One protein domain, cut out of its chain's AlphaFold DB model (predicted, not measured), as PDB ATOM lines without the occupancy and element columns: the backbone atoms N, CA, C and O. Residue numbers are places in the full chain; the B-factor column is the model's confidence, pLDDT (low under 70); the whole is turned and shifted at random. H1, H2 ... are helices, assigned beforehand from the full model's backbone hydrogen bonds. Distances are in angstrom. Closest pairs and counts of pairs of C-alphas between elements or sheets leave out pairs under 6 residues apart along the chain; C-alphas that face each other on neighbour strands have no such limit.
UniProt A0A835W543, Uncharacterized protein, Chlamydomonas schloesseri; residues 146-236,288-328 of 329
ATOM      1  N   ASP A 146     -33.445  21.320  58.846       88.00
ATOM      2  CA  ASP A 146     -32.451  22.399  58.898       88.00
ATOM      3  C   ASP A 146     -32.699  23.404  60.029       88.00
ATOM      4  O   ASP A 146     -31.735  23.957  60.565       88.00
ATOM      5  N   ASP A 147     -33.943  23.571  60.481       88.88
ATOM      6  CA  ASP A 147     -34.253  24.410  61.646       88.88
ATOM      7  C   ASP A 147     -33.747  23.808  62.953       88.88
ATOM      8  O   ASP A 147     -33.173  24.524  63.777       88.88
ATOM      9  N   VAL A 148     -33.836  22.484  63.102       91.88
ATOM     10  CA  VAL A 148     -33.238  21.766  64.236       91.88
ATOM     11  C   VAL A 148     -31.720  21.944  64.211       91.88
ATOM     12  O   VAL A 148     -31.106  22.278  65.227       91.88
ATOM     13  N   LYS A 149     -31.093  21.811  63.033       90.38
ATOM     14  CA  LYS A 149     -29.659  22.106  62.853       90.38
ATOM     15  C   LYS A 149     -29.339  23.572  63.169       90.38
ATOM     16  O   LYS A 149     -28.287  23.837  63.749       90.38
ATOM     17  N   GLY A 150     -30.228  24.506  62.834       88.62
ATOM     18  CA  GLY A 150     -30.147  25.922  63.195       88.62
ATOM     19  C   GLY A 150     -30.088  26.134  64.707       88.62
ATOM     20  O   GLY A 150     -29.154  26.770  65.194       88.62
ATOM     21  N   VAL A 151     -31.002  25.520  65.462       90.75
ATOM     22  CA  VAL A 151     -30.999  25.588  66.933       90.75
ATOM     23  C   VAL A 151     -29.769  24.899  67.528       90.75
ATOM     24  O   VAL A 151     -29.155  25.436  68.449       90.75
ATOM     25  N   ILE A 152     -29.311  23.777  66.961       91.69
ATOM     26  CA  ILE A 152     -28.040  23.152  67.369       91.69
ATOM     27  C   ILE A 152     -26.869  24.138  67.212       91.69
ATOM     28  O   ILE A 152     -26.018  24.221  68.102       91.69
ATOM     29  N   ARG A 153     -26.794  24.885  66.098       87.50
ATOM     30  CA  ARG A 153     -25.754  25.912  65.892       87.50
ATOM     31  C   ARG A 153     -25.868  27.025  66.931       87.50
ATOM     32  O   ARG A 153     -24.845  27.386  67.507       87.50
ATOM     33  N   LEU A 154     -27.082  27.505  67.208       85.88
ATOM     34  CA  LEU A 154     -27.342  28.524  68.228       85.88
ATOM     35  C   LEU A 154     -26.856  28.069  69.609       85.88
ATOM     36  O   LEU A 154     -26.003  28.725  70.200       85.88
ATOM     37  N   VAL A 155     -27.319  26.914  70.095       88.75
ATOM     38  CA  VAL A 155     -26.941  26.361  71.409       88.75
ATOM     39  C   VAL A 155     -25.429  26.178  71.518       88.75
ATOM     40  O   VAL A 155     -24.814  26.576  72.509       88.75
ATOM     41  N   LYS A 156     -24.794  25.621  70.480       84.06
ATOM     42  CA  LYS A 156     -23.334  25.472  70.452       84.06
ATOM     43  C   LYS A 156     -22.623  26.818  70.461       84.06
ATOM     44  O   LYS A 156     -21.604  26.935  71.134       84.06
ATOM     45  N   GLY A 157     -23.131  27.806  69.727       77.12
ATOM     46  CA  GLY A 157     -22.590  29.159  69.699       77.12
ATOM     47  C   GLY A 157     -22.662  29.817  71.071       77.12
ATOM     48  O   GLY A 157     -21.637  30.259  71.583       77.12
ATOM     49  N   LEU A 158     -23.829  29.796  71.713       77.69
ATOM     50  CA  LEU A 158     -24.015  30.318  73.068       77.69
ATOM     51  C   LEU A 158     -23.077  29.617  74.066       77.69
ATOM     52  O   LEU A 158     -22.433  30.264  74.890       77.69
ATOM     53  N   TYR A 159     -22.918  28.297  73.958       79.75
ATOM     54  CA  TYR A 159     -21.996  27.547  74.810       79.75
ATOM     55  C   TYR A 159     -20.522  27.890  74.571       79.75
ATOM     56  O   TYR A 159     -19.808  28.214  75.520       79.75
ATOM     57  N   LYS A 160     -20.058  27.875  73.316       73.44
ATOM     58  CA  LYS A 160     -18.656  28.169  72.972       73.44
ATOM     59  C   LYS A 160     -18.256  29.608  73.309       73.44
ATOM     60  O   LYS A 160     -17.121  29.824  73.722       73.44
ATOM     61  N   ASN A 161     -19.185  30.557  73.205       68.69
ATOM     62  CA  ASN A 161     -18.969  31.958  73.579       68.69
ATOM     63  C   ASN A 161     -19.121  32.221  75.089       68.69
ATOM     64  O   ASN A 161     -19.071  33.365  75.539       68.69
ATOM     65  N   GLY A 162     -19.294  31.171  75.899       65.88
ATOM     66  CA  GLY A 162     -19.331  31.284  77.354       65.88
ATOM     67  C   GLY A 162     -20.639  31.837  77.921       65.88
ATOM     68  O   GLY A 162     -20.670  32.140  79.111       65.88
ATOM     69  N   VAL A 163     -21.709  31.936  77.119       64.12
ATOM     70  CA  VAL A 163     -23.066  32.252  77.608       64.12
ATOM     71  C   VAL A 163     -23.564  31.105  78.474       64.12
ATOM     72  O   VAL A 163     -23.991  31.322  79.599       64.12
ATOM     73  N   LEU A 164     -23.442  29.873  77.971       59.38
ATOM     74  CA  LEU A 164     -23.956  28.665  78.629       59.38
ATOM     75  C   LEU A 164     -22.909  27.936  79.497       59.38
ATOM     76  O   LEU A 164     -23.172  26.823  79.935       59.38
ATOM     77  N   ALA A 165     -21.711  28.500  79.698       57.06
ATOM     78  CA  ALA A 165     -20.578  27.790  80.313       57.06
ATOM     79  C   ALA A 165     -19.877  28.546  81.459       57.06
ATOM     80  O   ALA A 165     -18.920  28.032  82.036       57.06
ATOM     81  N   ARG A 166     -20.284  29.780  81.788       56.50
ATOM     82  CA  ARG A 166     -19.528  30.613  82.738       56.50
ATOM     83  C   ARG A 166     -19.830  30.273  84.201       56.50
ATOM     84  O   ARG A 166     -20.676  30.890  84.836       56.50
ATOM     85  N   GLY A 167     -19.056  29.320  84.715       41.50
ATOM     86  CA  GLY A 167     -18.623  29.226  86.114       41.50
ATOM     87  C   GLY A 167     -17.110  29.453  86.293       41.50
ATOM     88  O   GLY A 167     -16.680  29.864  87.363       41.50
ATOM     89  N   SER A 168     -16.294  29.279  85.246       39.72
ATOM     90  CA  SER A 168     -14.840  29.483  85.302       39.72
ATOM     91  C   SER A 168     -14.417  30.776  84.593       39.72
ATOM     92  O   SER A 168     -14.808  31.075  83.461       39.72
ATOM     93  N   GLY A 169     -13.668  31.609  85.316       34.91
ATOM     94  CA  GLY A 169     -13.171  32.899  84.850       34.91
ATOM     95  C   GLY A 169     -12.241  32.791  83.637       34.91
ATOM     96  O   GLY A 169     -11.563  31.788  83.448       34.91
ATOM     97  N   ARG A 170     -12.185  33.894  82.872       35.56
ATOM     98  CA  ARG A 170     -11.417  34.119  81.625       35.56
ATOM     99  C   ARG A 170     -11.918  33.258  80.459       35.56
ATOM    100  O   ARG A 170     -11.821  32.046  80.449       35.56
ATOM    101  N   GLY A 171     -12.628  33.858  79.509       35.00
ATOM    102  CA  GLY A 171     -11.974  34.524  78.381       35.00
ATOM    103  C   GLY A 171     -11.811  33.492  77.266       35.00
ATOM    104  O   GLY A 171     -11.254  32.427  77.505       35.00
ATOM    105  N   GLY A 172     -12.376  33.753  76.086       36.34
ATOM    106  CA  GLY A 172     -12.239  32.871  74.928       36.34
ATOM    107  C   GLY A 172     -10.767  32.523  74.710       36.34
ATOM    108  O   GLY A 172      -9.944  33.396  74.475       36.34
ATOM    109  N   GLY A 173     -10.428  31.256  74.902       34.09
ATOM    110  CA  GLY A 173      -9.041  30.823  74.957       34.09
ATOM    111  C   GLY A 173      -8.937  29.573  75.808       34.09
ATOM    112  O   GLY A 173      -9.232  29.586  76.995       34.09
ATOM    113  N   ARG A 174      -8.608  28.465  75.146       40.06
ATOM    114  CA  ARG A 174      -8.166  27.181  75.704       40.06
ATOM    115  C   ARG A 174      -7.767  27.259  77.190       40.06
ATOM    116  O   ARG A 174      -6.660  27.683  77.501       40.06
ATOM    117  N   SER A 175      -8.630  26.786  78.097       31.94
ATOM    118  CA  SER A 175      -8.145  26.385  79.422       31.94
ATOM    119  C   SER A 175      -7.146  25.243  79.206       31.94
ATOM    120  O   SER A 175      -7.498  24.277  78.512       31.94
ATOM    121  N   PRO A 176      -5.929  25.315  79.764       30.17
ATOM    122  CA  PRO A 176      -5.050  24.159  79.835       30.17
ATOM    123  C   PRO A 176      -5.761  23.130  80.722       30.17
ATOM    124  O   PRO A 176      -5.977  23.379  81.901       30.17
ATOM    125  N   GLY A 177      -6.219  22.023  80.131       37.56
ATOM    126  CA  GLY A 177      -6.943  20.964  80.848       37.56
ATOM    127  C   GLY A 177      -8.473  21.007  80.739       37.56
ATOM    128  O   GLY A 177      -9.148  20.829  81.742       37.56
ATOM    129  N   GLY A 178      -9.035  21.206  79.537       44.50
ATOM    130  CA  GLY A 178     -10.482  21.283  79.232       44.50
ATOM    131  C   GLY A 178     -11.374  20.063  79.558       44.50
ATOM    132  O   GLY A 178     -12.273  19.748  78.779       44.50
ATOM    133  N   GLY A 179     -11.149  19.380  80.683       47.09
ATOM    134  CA  GLY A 179     -11.867  18.185  81.123       47.09
ATOM    135  C   GLY A 179     -13.290  18.440  81.631       47.09
ATOM    136  O   GLY A 179     -14.150  17.595  81.422       47.09
ATOM    137  N   GLU A 180     -13.561  19.612  82.206       51.00
ATOM    138  CA  GLU A 180     -14.827  19.927  82.906       51.00
ATOM    139  C   GLU A 180     -15.933  20.495  82.000       51.00
ATOM    140  O   GLU A 180     -17.044  20.778  82.441       51.00
ATOM    141  N   ARG A 181     -15.657  20.696  80.711       70.81
ATOM    142  CA  ARG A 181     -16.632  21.288  79.785       70.81
ATOM    143  C   ARG A 181     -17.659  20.243  79.352       70.81
ATOM    144  O   ARG A 181     -17.269  19.167  78.927       70.81
ATOM    145  N   ILE A 182     -18.943  20.587  79.312       80.75
ATOM    146  CA  ILE A 182     -19.992  19.827  78.609       80.75
ATOM    147  C   ILE A 182     -19.582  19.570  77.151       80.75
ATOM    148  O   ILE A 182     -19.051  20.455  76.463       80.75
ATOM    149  N   ARG A 183     -19.834  18.357  76.643       79.19
ATOM    150  CA  ARG A 183     -19.537  18.025  75.242       79.19
ATOM    151  C   ARG A 183     -20.504  18.740  74.312       79.19
ATOM    152  O   ARG A 183     -21.720  18.620  74.439       79.19
ATOM    153  N   SER A 184     -19.970  19.368  73.263       81.25
ATOM    154  CA  SER A 184     -20.808  19.949  72.203       81.25
ATOM    155  C   SER A 184     -21.726  18.919  71.541       81.25
ATOM    156  O   SER A 184     -22.772  19.285  71.010       81.25
ATOM    157  N   PHE A 185     -21.352  17.635  71.561       86.19
ATOM    158  CA  PHE A 185     -22.219  16.577  71.063       86.19
ATOM    159  C   PHE A 185     -23.386  16.253  72.011       86.19
ATOM    160  O   PHE A 185     -24.490  16.040  71.521       86.19
ATOM    161  N   SER A 186     -23.202  16.328  73.330       91.81
ATOM    162  CA  SER A 186     -24.291  16.170  74.306       91.81
ATOM    163  C   SER A 186     -25.346  17.261  74.156       91.81
ATOM    164  O   SER A 186     -26.534  16.962  74.099       91.81
ATOM    165  N   LEU A 187     -24.913  18.515  73.965       92.88
ATOM    166  CA  LEU A 187     -25.817  19.634  73.662       92.88
ATOM    167  C   LEU A 187     -26.647  19.376  72.404       92.88
ATOM    168  O   LEU A 187     -27.837  19.665  72.359       92.88
ATOM    169  N   LYS A 188     -26.028  18.791  71.377       93.06
ATOM    170  CA  LYS A 188     -26.739  18.417  70.160       93.06
ATOM    171  C   LYS A 188     -27.776  17.319  70.414       93.06
ATOM    172  O   LYS A 188     -28.877  17.425  69.889       93.06
ATOM    173  N   VAL A 189     -27.434  16.276  71.172       95.75
ATOM    174  CA  VAL A 189     -28.379  15.191  71.496       95.75
ATOM    175  C   VAL A 189     -29.565  15.717  72.303       95.75
ATOM    176  O   VAL A 189     -30.688  15.321  72.021       95.75
ATOM    177  N   LEU A 190     -29.349  16.669  73.214       97.06
ATOM    178  CA  LEU A 190     -30.432  17.357  73.922       97.06
ATOM    179  C   LEU A 190     -31.379  18.098  72.967       97.06
ATOM    180  O   LEU A 190     -32.588  17.977  73.113       97.06
ATOM    181  N   VAL A 191     -30.862  18.814  71.961       96.50
ATOM    182  CA  VAL A 191     -31.722  19.483  70.961       96.50
ATOM    183  C   VAL A 191     -32.481  18.468  70.098       96.50
ATOM    184  O   VAL A 191     -33.651  18.671  69.798       96.50
ATOM    185  N   LEU A 192     -31.850  17.352  69.721       95.50
ATOM    186  CA  LEU A 192     -32.530  16.279  68.986       95.50
ATOM    187  C   LEU A 192     -33.643  15.626  69.824       95.50
ATOM    188  O   LEU A 192     -34.713  15.329  69.303       95.50
ATOM    189  N   ALA A 193     -33.409  15.433  71.123       95.94
ATOM    190  CA  ALA A 193     -34.422  14.928  72.044       95.94
ATOM    191  C   ALA A 193     -35.556  15.945  72.255       95.94
ATOM    192  O   ALA A 193     -36.712  15.547  72.353       95.94
ATOM    193  N   ALA A 194     -35.242  17.245  72.267       95.38
ATOM    194  CA  ALA A 194     -36.231  18.318  72.355       95.38
ATOM    195  C   ALA A 194     -37.167  18.322  71.139       95.38
ATOM    196  O   ALA A 194     -38.380  18.399  71.303       95.38
ATOM    197  N   ASP A 195     -36.622  18.158  69.929       93.38
ATOM    198  CA  ASP A 195     -37.423  18.026  68.707       93.38
ATOM    199  C   ASP A 195     -38.395  16.841  68.812       93.38
ATOM    200  O   ASP A 195     -39.598  16.989  68.603       93.38
ATOM    201  N   GLN A 196     -37.905  15.678  69.247       91.19
ATOM    202  CA  GLN A 196     -38.770  14.519  69.456       91.19
ATOM    203  C   GLN A 196     -39.827  14.758  70.536       91.19
ATOM    204  O   GLN A 196     -40.976  14.372  70.334       91.19
ATOM    205  N   SER A 197     -39.478  15.402  71.652       90.25
ATOM    206  CA  SER A 197     -40.437  15.750  72.707       90.25
ATOM    207  C   SER A 197     -41.587  16.593  72.148       90.25
ATOM    208  O   SER A 197     -42.753  16.243  72.335       90.25
ATOM    209  N   LEU A 198     -41.283  17.643  71.377       88.50
ATOM    210  CA  LEU A 198     -42.305  18.495  70.761       88.50
ATOM    211  C   LEU A 198     -43.222  17.712  69.812       88.50
ATOM    212  O   LEU A 198     -44.439  17.890  69.846       88.50
ATOM    213  N   GLN A 199     -42.665  16.789  69.024       83.06
ATOM    214  CA  GLN A 199     -43.451  15.945  68.116       83.06
ATOM    215  C   GLN A 199     -44.435  15.021  68.856       83.06
ATOM    216  O   GLN A 199     -45.526  14.756  68.346       83.06
ATOM    217  N   HIS A 200     -44.073  14.528  70.046       77.44
ATOM    218  CA  HIS A 200     -44.934  13.645  70.843       77.44
ATOM    219  C   HIS A 200     -46.064  14.404  71.553       77.44
ATOM    220  O   HIS A 200     -47.166  13.873  71.666       77.44
ATOM    221  N   HIS A 201     -45.838  15.653  71.969       69.00
ATOM    222  CA  HIS A 201     -46.827  16.482  72.676       69.00
ATOM    223  C   HIS A 201     -47.867  17.154  71.757       69.00
ATOM    224  O   HIS A 201     -48.498  18.140  72.132       69.00
ATOM    225  N   GLY A 202     -48.081  16.636  70.545       53.75
ATOM    226  CA  GLY A 202     -49.155  17.111  69.669       53.75
ATOM    227  C   GLY A 202     -48.832  18.378  68.878       53.75
ATOM    228  O   GLY A 202     -49.687  18.839  68.126       53.75
ATOM    229  N   HIS A 203     -47.595  18.891  68.915       49.97
ATOM    230  CA  HIS A 203     -47.083  19.705  67.809       49.97
ATOM    231  C   HIS A 203     -46.747  18.757  66.658       49.97
ATOM    232  O   HIS A 203     -45.583  18.563  66.327       49.97
ATOM    233  N   ARG A 204     -47.766  18.090  66.096       43.59
ATOM    234  CA  ARG A 204     -47.656  17.422  64.800       43.59
ATOM    235  C   ARG A 204     -47.719  18.524  63.771       43.59
ATOM    236  O   ARG A 204     -48.815  19.001  63.478       43.59
ATOM    237  N   PRO A 205     -46.588  18.950  63.220       42.16
ATOM    238  CA  PRO A 205     -46.661  19.945  62.205       42.16
ATOM    239  C   PRO A 205     -46.999  19.159  60.934       42.16
ATOM    240  O   PRO A 205     -46.349  18.162  60.606       42.16
ATOM    241  N   THR A 206     -48.012  19.594  60.189       47.06
ATOM    242  CA  THR A 206     -47.926  19.444  58.729       47.06
ATOM    243  C   THR A 206     -46.541  19.957  58.312       47.06
ATOM    244  O   THR A 206     -45.976  20.789  59.021       47.06
ATOM    245  N   ASP A 207     -45.922  19.491  57.227       49.53
ATOM    246  CA  ASP A 207     -44.531  19.890  56.913       49.53
ATOM    247  C   ASP A 207     -44.307  21.426  56.865       49.53
ATOM    248  O   ASP A 207     -43.183  21.892  57.028       49.53
ATOM    249  N   GLN A 208     -45.382  22.222  56.774       44.47
ATOM    250  CA  GLN A 208     -45.403  23.680  56.940       44.47
ATOM    251  C   GLN A 208     -45.149  24.207  58.370       44.47
ATOM    252  O   GLN A 208     -44.637  25.311  58.513       44.47
ATOM    253  N   ALA A 209     -45.449  23.454  59.431       52.44
ATOM    254  CA  ALA A 209     -45.259  23.872  60.826       52.44
ATOM    255  C   ALA A 209     -43.952  23.326  61.465       52.44
ATOM    256  O   ALA A 209     -43.682  23.557  62.643       52.44
ATOM    257  N   ARG A 210     -43.112  22.618  60.687       56.38
ATOM    258  CA  ARG A 210     -41.728  22.219  61.057       56.38
ATOM    259  C   ARG A 210     -40.704  23.336  60.836       56.38
ATOM    260  O   ARG A 210     -39.501  23.124  61.010       56.38
ATOM    261  N   GLY A 211     -41.185  24.494  60.397       62.69
ATOM    262  CA  GLY A 211     -40.386  25.589  59.886       62.69
ATOM    263  C   GLY A 211     -40.630  26.891  60.637       62.69
ATOM    264  O   GLY A 211     -41.736  27.170  61.088       62.69
ATOM    265  N   GLY A 212     -39.603  27.728  60.719       76.31
ATOM    266  CA  GLY A 212     -39.730  29.125  61.115       76.31
ATOM    267  C   GLY A 212     -39.344  29.426  62.560       76.31
ATOM    268  O   GLY A 212     -38.899  28.579  63.337       76.31
ATOM    269  N   ASN A 213     -39.459  30.706  62.908       80.88
ATOM    270  CA  ASN A 213     -38.916  31.238  64.157       80.88
ATOM    271  C   ASN A 213     -39.658  30.723  65.397       80.88
ATOM    272  O   ASN A 213     -39.015  30.477  66.414       80.88
ATOM    273  N   GLU A 214     -40.971  30.503  65.305       81.44
ATOM    274  CA  GLU A 214     -41.783  29.977  66.410       81.44
ATOM    275  C   GLU A 214     -41.369  28.555  66.789       81.44
ATOM    276  O   GLU A 214     -41.100  28.278  67.958       81.44
ATOM    277  N   TYR A 215     -41.213  27.672  65.798       84.31
ATOM    278  CA  TYR A 215     -40.731  26.312  66.030       84.31
ATOM    279  C   TYR A 215     -39.304  26.310  66.596       84.31
ATOM    280  O   TYR A 215     -39.024  25.612  67.570       84.31
ATOM    281  N   ARG A 216     -38.399  27.136  66.052       88.06
ATOM    282  CA  ARG A 216     -37.029  27.273  66.582       88.06
ATOM    283  C   ARG A 216     -37.016  27.757  68.038       88.06
ATOM    284  O   ARG A 216     -36.191  27.281  68.819       88.06
ATOM    285  N   LEU A 217     -37.916  28.669  68.411       86.12
ATOM    286  CA  LEU A 217     -38.074  29.140  69.789       86.12
ATOM    287  C   LEU A 217     -38.622  28.035  70.697       86.12
ATOM    288  O   LEU A 217     -38.033  27.776  71.745       86.12
ATOM    289  N   ALA A 218     -39.692  27.348  70.287       87.31
ATOM    290  CA  ALA A 218     -40.249  26.216  71.026       87.31
ATOM    291  C   ALA A 218     -39.189  25.129  71.256       87.31
ATOM    292  O   ALA A 218     -39.029  24.638  72.373       87.31
ATOM    293  N   LEU A 219     -38.399  24.823  70.225       91.81
ATOM    294  CA  LEU A 219     -37.300  23.865  70.285       91.81
ATOM    295  C   LEU A 219     -36.192  24.304  71.246       91.81
ATOM    296  O   LEU A 219     -35.670  23.485  72.003       91.81
ATOM    297  N   PHE A 220     -35.831  25.588  71.242       91.88
ATOM    298  CA  PHE A 220     -34.851  26.127  72.183       91.88
ATOM    299  C   PHE A 220     -35.352  26.065  73.633       91.88
ATOM    300  O   PHE A 220     -34.607  25.650  74.518       91.88
ATOM    301  N   LEU A 221     -36.615  26.418  73.883       90.62
ATOM    302  CA  LEU A 221     -37.230  26.330  75.211       90.62
ATOM    303  C   LEU A 221     -37.299  24.882  75.702       90.62
ATOM    304  O   LEU A 221     -36.956  24.602  76.849       90.62
ATOM    305  N   GLU A 222     -37.679  23.952  74.829       94.31
ATOM    306  CA  GLU A 222     -37.724  22.532  75.164       94.31
ATOM    307  C   GLU A 222     -36.327  21.961  75.439       94.31
ATOM    308  O   GLU A 222     -36.137  21.206  76.393       94.31
ATOM    309  N   PHE A 223     -35.308  22.399  74.694       95.88
ATOM    310  CA  PHE A 223     -33.910  22.101  75.008       95.88
ATOM    311  C   PHE A 223     -33.530  22.558  76.428       95.88
ATOM    312  O   PHE A 223     -32.912  21.790  77.167       95.88
ATOM    313  N   LEU A 224     -33.915  23.774  76.833       94.56
ATOM    314  CA  LEU A 224     -33.649  24.275  78.186       94.56
ATOM    315  C   LEU A 224     -34.368  23.436  79.252       94.56
ATOM    316  O   LEU A 224     -33.767  23.124  80.280       94.56
ATOM    317  N   ARG A 225     -35.621  23.020  79.009       95.38
ATOM    318  CA  ARG A 225     -36.348  22.123  79.926       95.38
ATOM    319  C   ARG A 225     -35.637  20.781  80.080       95.38
ATOM    320  O   ARG A 225     -35.431  20.335  81.207       95.38
ATOM    321  N   LEU A 226     -35.193  20.180  78.975       96.75
ATOM    322  CA  LEU A 226     -34.467  18.908  78.999       96.75
ATOM    323  C   LEU A 226     -33.112  19.007  79.699       96.75
ATOM    324  O   LEU A 226     -32.723  18.064  80.380       96.75
ATOM    325  N   VAL A 227     -32.400  20.132  79.583       96.00
ATOM    326  CA  VAL A 227     -31.179  20.390  80.368       96.00
ATOM    327  C   VAL A 227     -31.474  20.298  81.867       96.00
ATOM    328  O   VAL A 227     -30.774  19.590  82.590       96.00
ATOM    329  N   VAL A 228     -32.518  20.989  82.337       96.31
ATOM    330  CA  VAL A 228     -32.904  20.981  83.755       96.31
ATOM    331  C   VAL A 228     -33.337  19.580  84.181       96.31
ATOM    332  O   VAL A 228     -32.863  19.079  85.199       96.31
ATOM    333  N   ALA A 229     -34.178  18.914  83.392       96.81
ATOM    334  CA  ALA A 229     -34.664  17.572  83.691       96.81
ATOM    335  C   ALA A 229     -33.521  16.539  83.751       96.81
ATOM    336  O   ALA A 229     -33.424  15.772  84.711       96.81
ATOM    337  N   ALA A 230     -32.588  16.578  82.796       96.44
ATOM    338  CA  ALA A 230     -31.448  15.665  82.736       96.44
ATOM    339  C   ALA A 230     -30.510  15.780  83.946       96.44
ATOM    340  O   ALA A 230     -29.897  14.787  84.331       96.44
ATOM    341  N   VAL A 231     -30.385  16.972  84.541       95.19
ATOM    342  CA  VAL A 231     -29.435  17.229  85.637       95.19
ATOM    343  C   VAL A 231     -30.118  17.210  87.005       95.19
ATOM    344  O   VAL A 231     -29.661  16.508  87.905       95.19
ATOM    345  N   ARG A 232     -31.225  17.943  87.180       95.88
ATOM    346  CA  ARG A 232     -31.938  18.054  88.466       95.88
ATOM    347  C   ARG A 232     -32.763  16.813  88.776       95.88
ATOM    348  O   ARG A 232     -32.733  16.317  89.896       95.88
ATOM    349  N   GLN A 233     -33.483  16.309  87.778       95.75
ATOM    350  CA  GLN A 233     -34.367  15.143  87.910       95.75
ATOM    351  C   GLN A 233     -33.661  13.853  87.465       95.75
ATOM    352  O   GLN A 233     -34.221  12.758  87.525       95.75
ATOM    353  N   ARG A 234     -32.401  13.985  87.025       94.62
ATOM    354  CA  ARG A 234     -31.560  12.926  86.471       94.62
ATOM    355  C   ARG A 234     -32.189  12.251  85.254       94.62
ATOM    356  O   ARG A 234     -31.831  11.115  84.967       94.62
ATOM    357  N   GLU A 235     -33.137  12.860  84.550       96.62
ATOM    358  CA  GLU A 235     -33.850  12.176  83.469       96.62
ATOM    359  C   GLU A 235     -32.905  11.602  82.407       96.62
ATOM    360  O   GLU A 235     -31.864  12.167  82.068       96.62
ATOM    361  N   VAL A 236     -33.276  10.435  81.881       97.25
ATOM    362  CA  VAL A 236     -32.509   9.778  80.823       97.25
ATOM    363  C   VAL A 236     -32.904  10.377  79.480       97.25
ATOM    364  O   VAL A 236     -34.024  10.171  78.991       97.25
ATOM    365  N   TRP A 288     -22.245  20.867  84.831       89.12
ATOM    366  CA  TRP A 288     -23.537  21.201  84.231       89.12
ATOM    367  C   TRP A 288     -24.246  22.363  84.926       89.12
ATOM    368  O   TRP A 288     -25.184  22.943  84.374       89.12
ATOM    369  N   GLU A 289     -23.812  22.719  86.129       88.19
ATOM    370  CA  GLU A 289     -24.547  23.595  87.024       88.19
ATOM    371  C   GLU A 289     -24.708  25.034  86.475       88.19
ATOM    372  O   GLU A 289     -25.823  25.568  86.532       88.19
ATOM    373  N   PRO A 290     -23.686  25.677  85.866       84.94
ATOM    374  CA  PRO A 290     -23.856  26.989  85.242       84.94
ATOM    375  C   PRO A 290     -24.911  26.996  84.129       84.94
ATOM    376  O   PRO A 290     -25.689  27.948  84.021       84.94
ATOM    377  N   LEU A 291     -24.961  25.930  83.322       87.81
ATOM    378  CA  LEU A 291     -25.934  25.801  82.241       87.81
ATOM    379  C   LEU A 291     -27.352  25.624  82.794       87.81
ATOM    380  O   LEU A 291     -28.274  26.275  82.311       87.81
ATOM    381  N   VAL A 292     -27.521  24.796  83.827       91.44
ATOM    382  CA  VAL A 292     -28.823  24.559  84.467       91.44
ATOM    383  C   VAL A 292     -29.379  25.839  85.086       91.44
ATOM    384  O   VAL A 292     -30.512  26.203  84.786       91.44
ATOM    385  N   ARG A 293     -28.576  26.588  85.855       88.88
ATOM    386  CA  ARG A 293     -29.015  27.867  86.448       88.88
ATOM    387  C   ARG A 293     -29.420  28.899  85.403       88.88
ATOM    388  O   ARG A 293     -30.324  29.708  85.616       88.88
ATOM    389  N   LEU A 294     -28.725  28.930  84.268       85.69
ATOM    390  CA  LEU A 294     -29.116  29.799  83.168       85.69
ATOM    391  C   LEU A 294     -30.403  29.311  82.497       85.69
ATOM    392  O   LEU A 294     -31.273  30.132  82.225       85.69
ATOM    393  N   ALA A 295     -30.557  28.005  82.281       90.44
ATOM    394  CA  ALA A 295     -31.780  27.433  81.731       90.44
ATOM    395  C   ALA A 295     -32.998  27.747  82.613       90.44
ATOM    396  O   ALA A 295     -33.999  28.231  82.099       90.44
ATOM    397  N   GLU A 296     -32.889  27.573  83.932       91.69
ATOM    398  CA  GLU A 296     -33.941  27.909  84.901       91.69
ATOM    399  C   GLU A 296     -34.337  29.394  84.820       91.69
ATOM    400  O   GLU A 296     -35.525  29.710  84.730       91.69
ATOM    401  N   ARG A 297     -33.361  30.314  84.764       88.69
ATOM    402  CA  ARG A 297     -33.624  31.760  84.621       88.69
ATOM    403  C   ARG A 297     -34.274  32.121  83.287       88.69
ATOM    404  O   ARG A 297     -35.195  32.929  83.262       88.69
ATOM    405  N   LEU A 298     -33.801  31.538  82.187       87.06
ATOM    406  CA  LEU A 298     -34.356  31.783  80.854       87.06
ATOM    407  C   LEU A 298     -35.780  31.239  80.730       87.06
ATOM    408  O   LEU A 298     -36.632  31.902  80.147       87.06
ATOM    409  N   LEU A 299     -36.055  30.068  81.307       89.44
ATOM    410  CA  LEU A 299     -37.402  29.508  81.361       89.44
ATOM    411  C   LEU A 299     -38.334  30.381  82.212       89.44
ATOM    412  O   LEU A 299     -39.457  30.634  81.788       89.44
ATOM    413  N   ASP A 300     -37.881  30.882  83.367       87.25
ATOM    414  CA  ASP A 300     -38.668  31.806  84.196       87.25
ATOM    415  C   ASP A 300     -38.993  33.102  83.438       87.25
ATOM    416  O   ASP A 300     -40.152  33.513  83.366       87.25
ATOM    417  N   LEU A 301     -37.989  33.698  82.791       83.50
ATOM    418  CA  LEU A 301     -38.141  34.922  82.008       83.50
ATOM    419  C   LEU A 301     -39.114  34.744  80.833       83.50
ATOM    420  O   LEU A 301     -40.054  35.520  80.685       83.50
ATOM    421  N   LEU A 302     -38.891  33.725  80.001       80.12
ATOM    422  CA  LEU A 302     -39.596  33.568  78.727       80.12
ATOM    423  C   LEU A 302     -40.984  32.936  78.883       80.12
ATOM    424  O   LEU A 302     -41.884  33.273  78.123       80.12
ATOM    425  N   LEU A 303     -41.183  32.031  79.852       78.56
ATOM    426  CA  LEU A 303     -42.455  31.312  80.001       78.56
ATOM    427  C   LEU A 303     -43.362  31.889  81.084       78.56
ATOM    428  O   LEU A 303     -44.577  31.865  80.918       78.56
ATOM    429  N   ARG A 304     -42.808  32.357  82.208       70.69
ATOM    430  CA  ARG A 304     -43.627  32.807  83.348       70.69
ATOM    431  C   ARG A 304     -43.856  34.308  83.346       70.69
ATOM    432  O   ARG A 304     -44.918  34.754  83.759       70.69
ATOM    433  N   ARG A 305     -42.872  35.082  82.883       74.81
ATOM    434  CA  ARG A 305     -42.944  36.551  82.867       74.81
ATOM    435  C   ARG A 305     -43.345  37.134  81.512       74.81
ATOM    436  O   ARG A 305     -43.480  38.345  81.413       74.81
ATOM    437  N   GLY A 306     -43.515  36.296  80.485       73.00
ATOM    438  CA  GLY A 306     -43.826  36.746  79.123       73.00
ATOM    439  C   GLY A 306     -42.715  37.594  78.496       73.00
ATOM    440  O   GLY A 306     -43.003  38.485  77.704       73.00
ATOM    441  N   GLY A 307     -41.458  37.356  78.890       70.44
ATOM    442  CA  GLY A 307     -40.311  38.142  78.446       70.44
ATOM    443  C   GLY A 307     -40.130  38.131  76.928       70.44
ATOM    444  O   GLY A 307     -40.357  37.131  76.248       70.44
ATOM    445  N   THR A 308     -39.689  39.263  76.401       75.94
ATOM    446  CA  THR A 308     -39.443  39.497  74.978       75.94
ATOM    447  C   THR A 308     -38.026  39.084  74.570       75.94
ATOM    448  O   THR A 308     -37.156  38.800  75.398       75.94
ATOM    449  N   PHE A 309     -37.740  39.115  73.265       71.19
ATOM    450  CA  PHE A 309     -36.361  38.989  72.783       71.19
ATOM    451  C   PHE A 309     -35.450  40.101  73.332       71.19
ATOM    452  O   PHE A 309     -34.275  39.845  73.592       71.19
ATOM    453  N   ALA A 310     -35.987  41.308  73.563       73.94
ATOM    454  CA  ALA A 310     -35.240  42.386  74.203       73.94
ATOM    455  C   ALA A 310     -34.812  41.977  75.621       73.94
ATOM    456  O   ALA A 310     -33.648  42.127  75.978       73.94
ATOM    457  N   ASP A 311     -35.701  41.353  76.391       76.44
ATOM    458  CA  ASP A 311     -35.374  40.866  77.734       76.44
ATOM    459  C   ASP A 311     -34.341  39.731  77.697       76.44
ATOM    460  O   ASP A 311     -33.423  39.691  78.518       76.44
ATOM    461  N   PHE A 312     -34.432  38.839  76.704       76.00
ATOM    462  CA  PHE A 312     -33.441  37.783  76.483       76.00
ATOM    463  C   PHE A 312     -32.036  38.347  76.242       76.00
ATOM    464  O   PHE A 312     -31.075  37.880  76.858       76.00
ATOM    465  N   VAL A 313     -31.893  39.356  75.375       77.06
ATOM    466  CA  VAL A 313     -30.575  39.946  75.088       77.06
ATOM    467  C   VAL A 313     -30.020  40.763  76.252       77.06
ATOM    468  O   VAL A 313     -28.807  40.949  76.310       77.06
ATOM    469  N   GLN A 314     -30.864  41.201  77.192       78.69
ATOM    470  CA  GLN A 314     -30.437  41.882  78.421       78.69
ATOM    471  C   GLN A 314     -29.956  40.924  79.517       78.69
ATOM    472  O   GLN A 314     -29.311  41.369  80.470       78.69
ATOM    473  N   VAL A 315     -30.197  39.610  79.394       78.50
ATOM    474  CA  VAL A 315     -29.640  38.622  80.331       78.50
ATOM    475  C   VAL A 315     -28.114  38.795  80.366       78.50
ATOM    476  O   VAL A 315     -27.484  38.708  79.310       78.50
ATOM    477  N   PRO A 316     -27.484  39.046  81.533       77.19
ATOM    478  CA  PRO A 316     -26.093  39.503  81.602       77.19
ATOM    479  C   PRO A 316     -25.090  38.620  80.850       77.19
ATOM    480  O   PRO A 316     -24.136  39.118  80.248       77.19
ATOM    481  N   GLU A 317     -25.296  37.305  80.876       74.38
ATOM    482  CA  GLU A 317     -24.497  36.318  80.156       74.38
ATOM    483  C   GLU A 317     -24.680  36.419  78.635       74.38
ATOM    484  O   GLU A 317     -23.691  36.340  77.904       74.38
ATOM    485  N   VAL A 318     -25.913  36.646  78.167       71.44
ATOM    486  CA  VAL A 318     -26.266  36.821  76.747       71.44
ATOM    487  C   VAL A 318     -25.734  38.159  76.236       71.44
ATOM    488  O   VAL A 318     -24.966  38.184  75.273       71.44
ATOM    489  N   ALA A 319     -26.043  39.257  76.932       72.50
ATOM    490  CA  ALA A 319     -25.606  40.611  76.597       72.50
ATOM    491  C   ALA A 319     -24.081  40.695  76.442       72.50
ATOM    492  O   ALA A 319     -23.554  41.322  75.523       72.50
ATOM    493  N   ARG A 320     -23.345  40.036  77.344       68.81
ATOM    494  CA  ARG A 320     -21.879  40.008  77.319       68.81
ATOM    495  C   ARG A 320     -21.335  39.261  76.107       68.81
ATOM    496  O   ARG A 320     -20.348  39.710  75.533       68.81
ATOM    497  N   ALA A 321     -21.936  38.137  75.728       65.19
ATOM    498  CA  ALA A 321     -21.477  37.401  74.557       65.19
ATOM    499  C   ALA A 321     -21.780  38.132  73.253       65.19
ATOM    500  O   ALA A 321     -20.936  38.112  72.366       65.19
ATOM    501  N   LEU A 322     -22.919  38.824  73.160       65.06
ATOM    502  CA  LEU A 322     -23.230  39.669  72.005       65.06
ATOM    503  C   LEU A 322     -22.201  40.801  71.851       65.06
ATOM    504  O   LEU A 322     -21.660  40.982  70.767       65.06
ATOM    505  N   ARG A 323     -21.800  41.458  72.950       65.00
ATOM    506  CA  ARG A 323     -20.737  42.484  72.922       65.00
ATOM    507  C   ARG A 323     -19.372  41.958  72.461       65.00
ATOM    508  O   ARG A 323     -18.616  42.692  71.839       65.00
ATOM    509  N   HIS A 324     -19.041  40.697  72.748       53.41
ATOM    510  CA  HIS A 324     -17.789  40.090  72.279       53.41
ATOM    511  C   HIS A 324     -17.783  39.779  70.775       53.41
ATOM    512  O   HIS A 324     -16.703  39.630  70.211       53.41
ATOM    513  N   VAL A 325     -18.950  39.690  70.131       51.25
ATOM    514  CA  VAL A 325     -19.061  39.504  68.675       51.25
ATOM    515  C   VAL A 325     -18.821  40.825  67.932       51.25
ATOM    516  O   VAL A 325     -18.214  40.811  66.865       51.25
ATOM    517  N   ASP A 326     -19.208  41.963  68.517       44.91
ATOM    518  CA  ASP A 326     -19.058  43.282  67.880       44.91
ATOM    519  C   ASP A 326     -17.634  43.860  67.965       44.91
ATOM    520  O   ASP A 326     -17.228  44.623  67.092       44.91
ATOM    521  N   CYS A 327     -16.835  43.469  68.961       36.19
ATOM    522  CA  CYS A 327     -15.444  43.928  69.106       36.19
ATOM    523  C   CYS A 327     -14.416  43.115  68.291       36.19
ATOM    524  O   CYS A 327     -13.217  43.316  68.466       36.19
ATOM    525  N   GLY A 328     -14.865  42.167  67.460       37.69
ATOM    526  CA  GLY A 328     -14.014  41.286  66.650       37.69
ATOM    527  C   GLY A 328     -14.030  41.578  65.145       37.69
ATOM    528  O   GLY A 328     -13.713  40.670  64.376       37.69
TER     529      GLY A 328
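This is residues 146 to 236 and 288 to 328 of the 329 residues of an uncharacterized protein of Chlamydomonas schloesseri (UniProt A0A835W543). H3 is the core of a crossed stack of helices, with H2 crossing it on one side and H4 on the other; H1 packs on H2 and on residues 216 to 220 of H3. Beyond H4, H5 and H6 make a corner, while residues 173 to 179 of a long loop stick out. The printed part has 132 residues with six named helices, H1 to H6 in chain order, and no named strand: all helix. It is compact, with a radius of gyration of the C-alphas of 15.1 A and spans of 47 by 33 by 28 A.

H1, residues 146 to 160, begins at C-alpha 146 (-32.451, 22.399, 58.898) and is 20.5 A long. H2, residues 184 to 200, spans 25.0 A. H3, residues 213 to 232, spans 28.5 A from C-alpha 213 (-38.916, 31.238, 64.157). H4, residues 289 to 304, spans 21.5 A. H5 is residues 309 to 314. H6, residues 316 to 326, ends at C-alpha 326 (-19.058, 43.282, 67.880).

The hub H3 touches H2 with residues 218 to 227 alone, closest C-alphas Ala 194 and Phe 223 at 5.2 A, at a steep tilt of 68 degrees, only just short of about perpendicular. H3 touches H4 at 47 degrees, a steep tilt, closest C-alphas Leu 224 and Ala 295 at 5.1 A. Residues 216 to 220 of H3 touch H1, closest C-alphas Val 151 and Arg 216 at 6.3 A. H1 and H2 form a helical hairpin, closest C-alphas Ile 152 and Lys 188 at 5.6 A. H4 and H5 form another, closest C-alphas Leu 298 and Phe 312 at 7.5 A. H5 and H6 only just touch, only at the corner, with 3 pairs of C-alphas within 8 A; Val 313 and Ala 319 are closest at 5.2 A. In the six helices every O i to N i+4 pair is within hydrogen-bond range.

The C-alphas of Pro 176 and Thr 206, farthest apart, are 48.0 A apart. Residues 237 to 287 are not printed, and C-alphas 236 and 288 are 14.9 A apart across this cut. The links H1 to H2 and H2 to H3 are long. The pLDDT is under 70 at residues 161 to 180, 201 to 211 and 320 to 328.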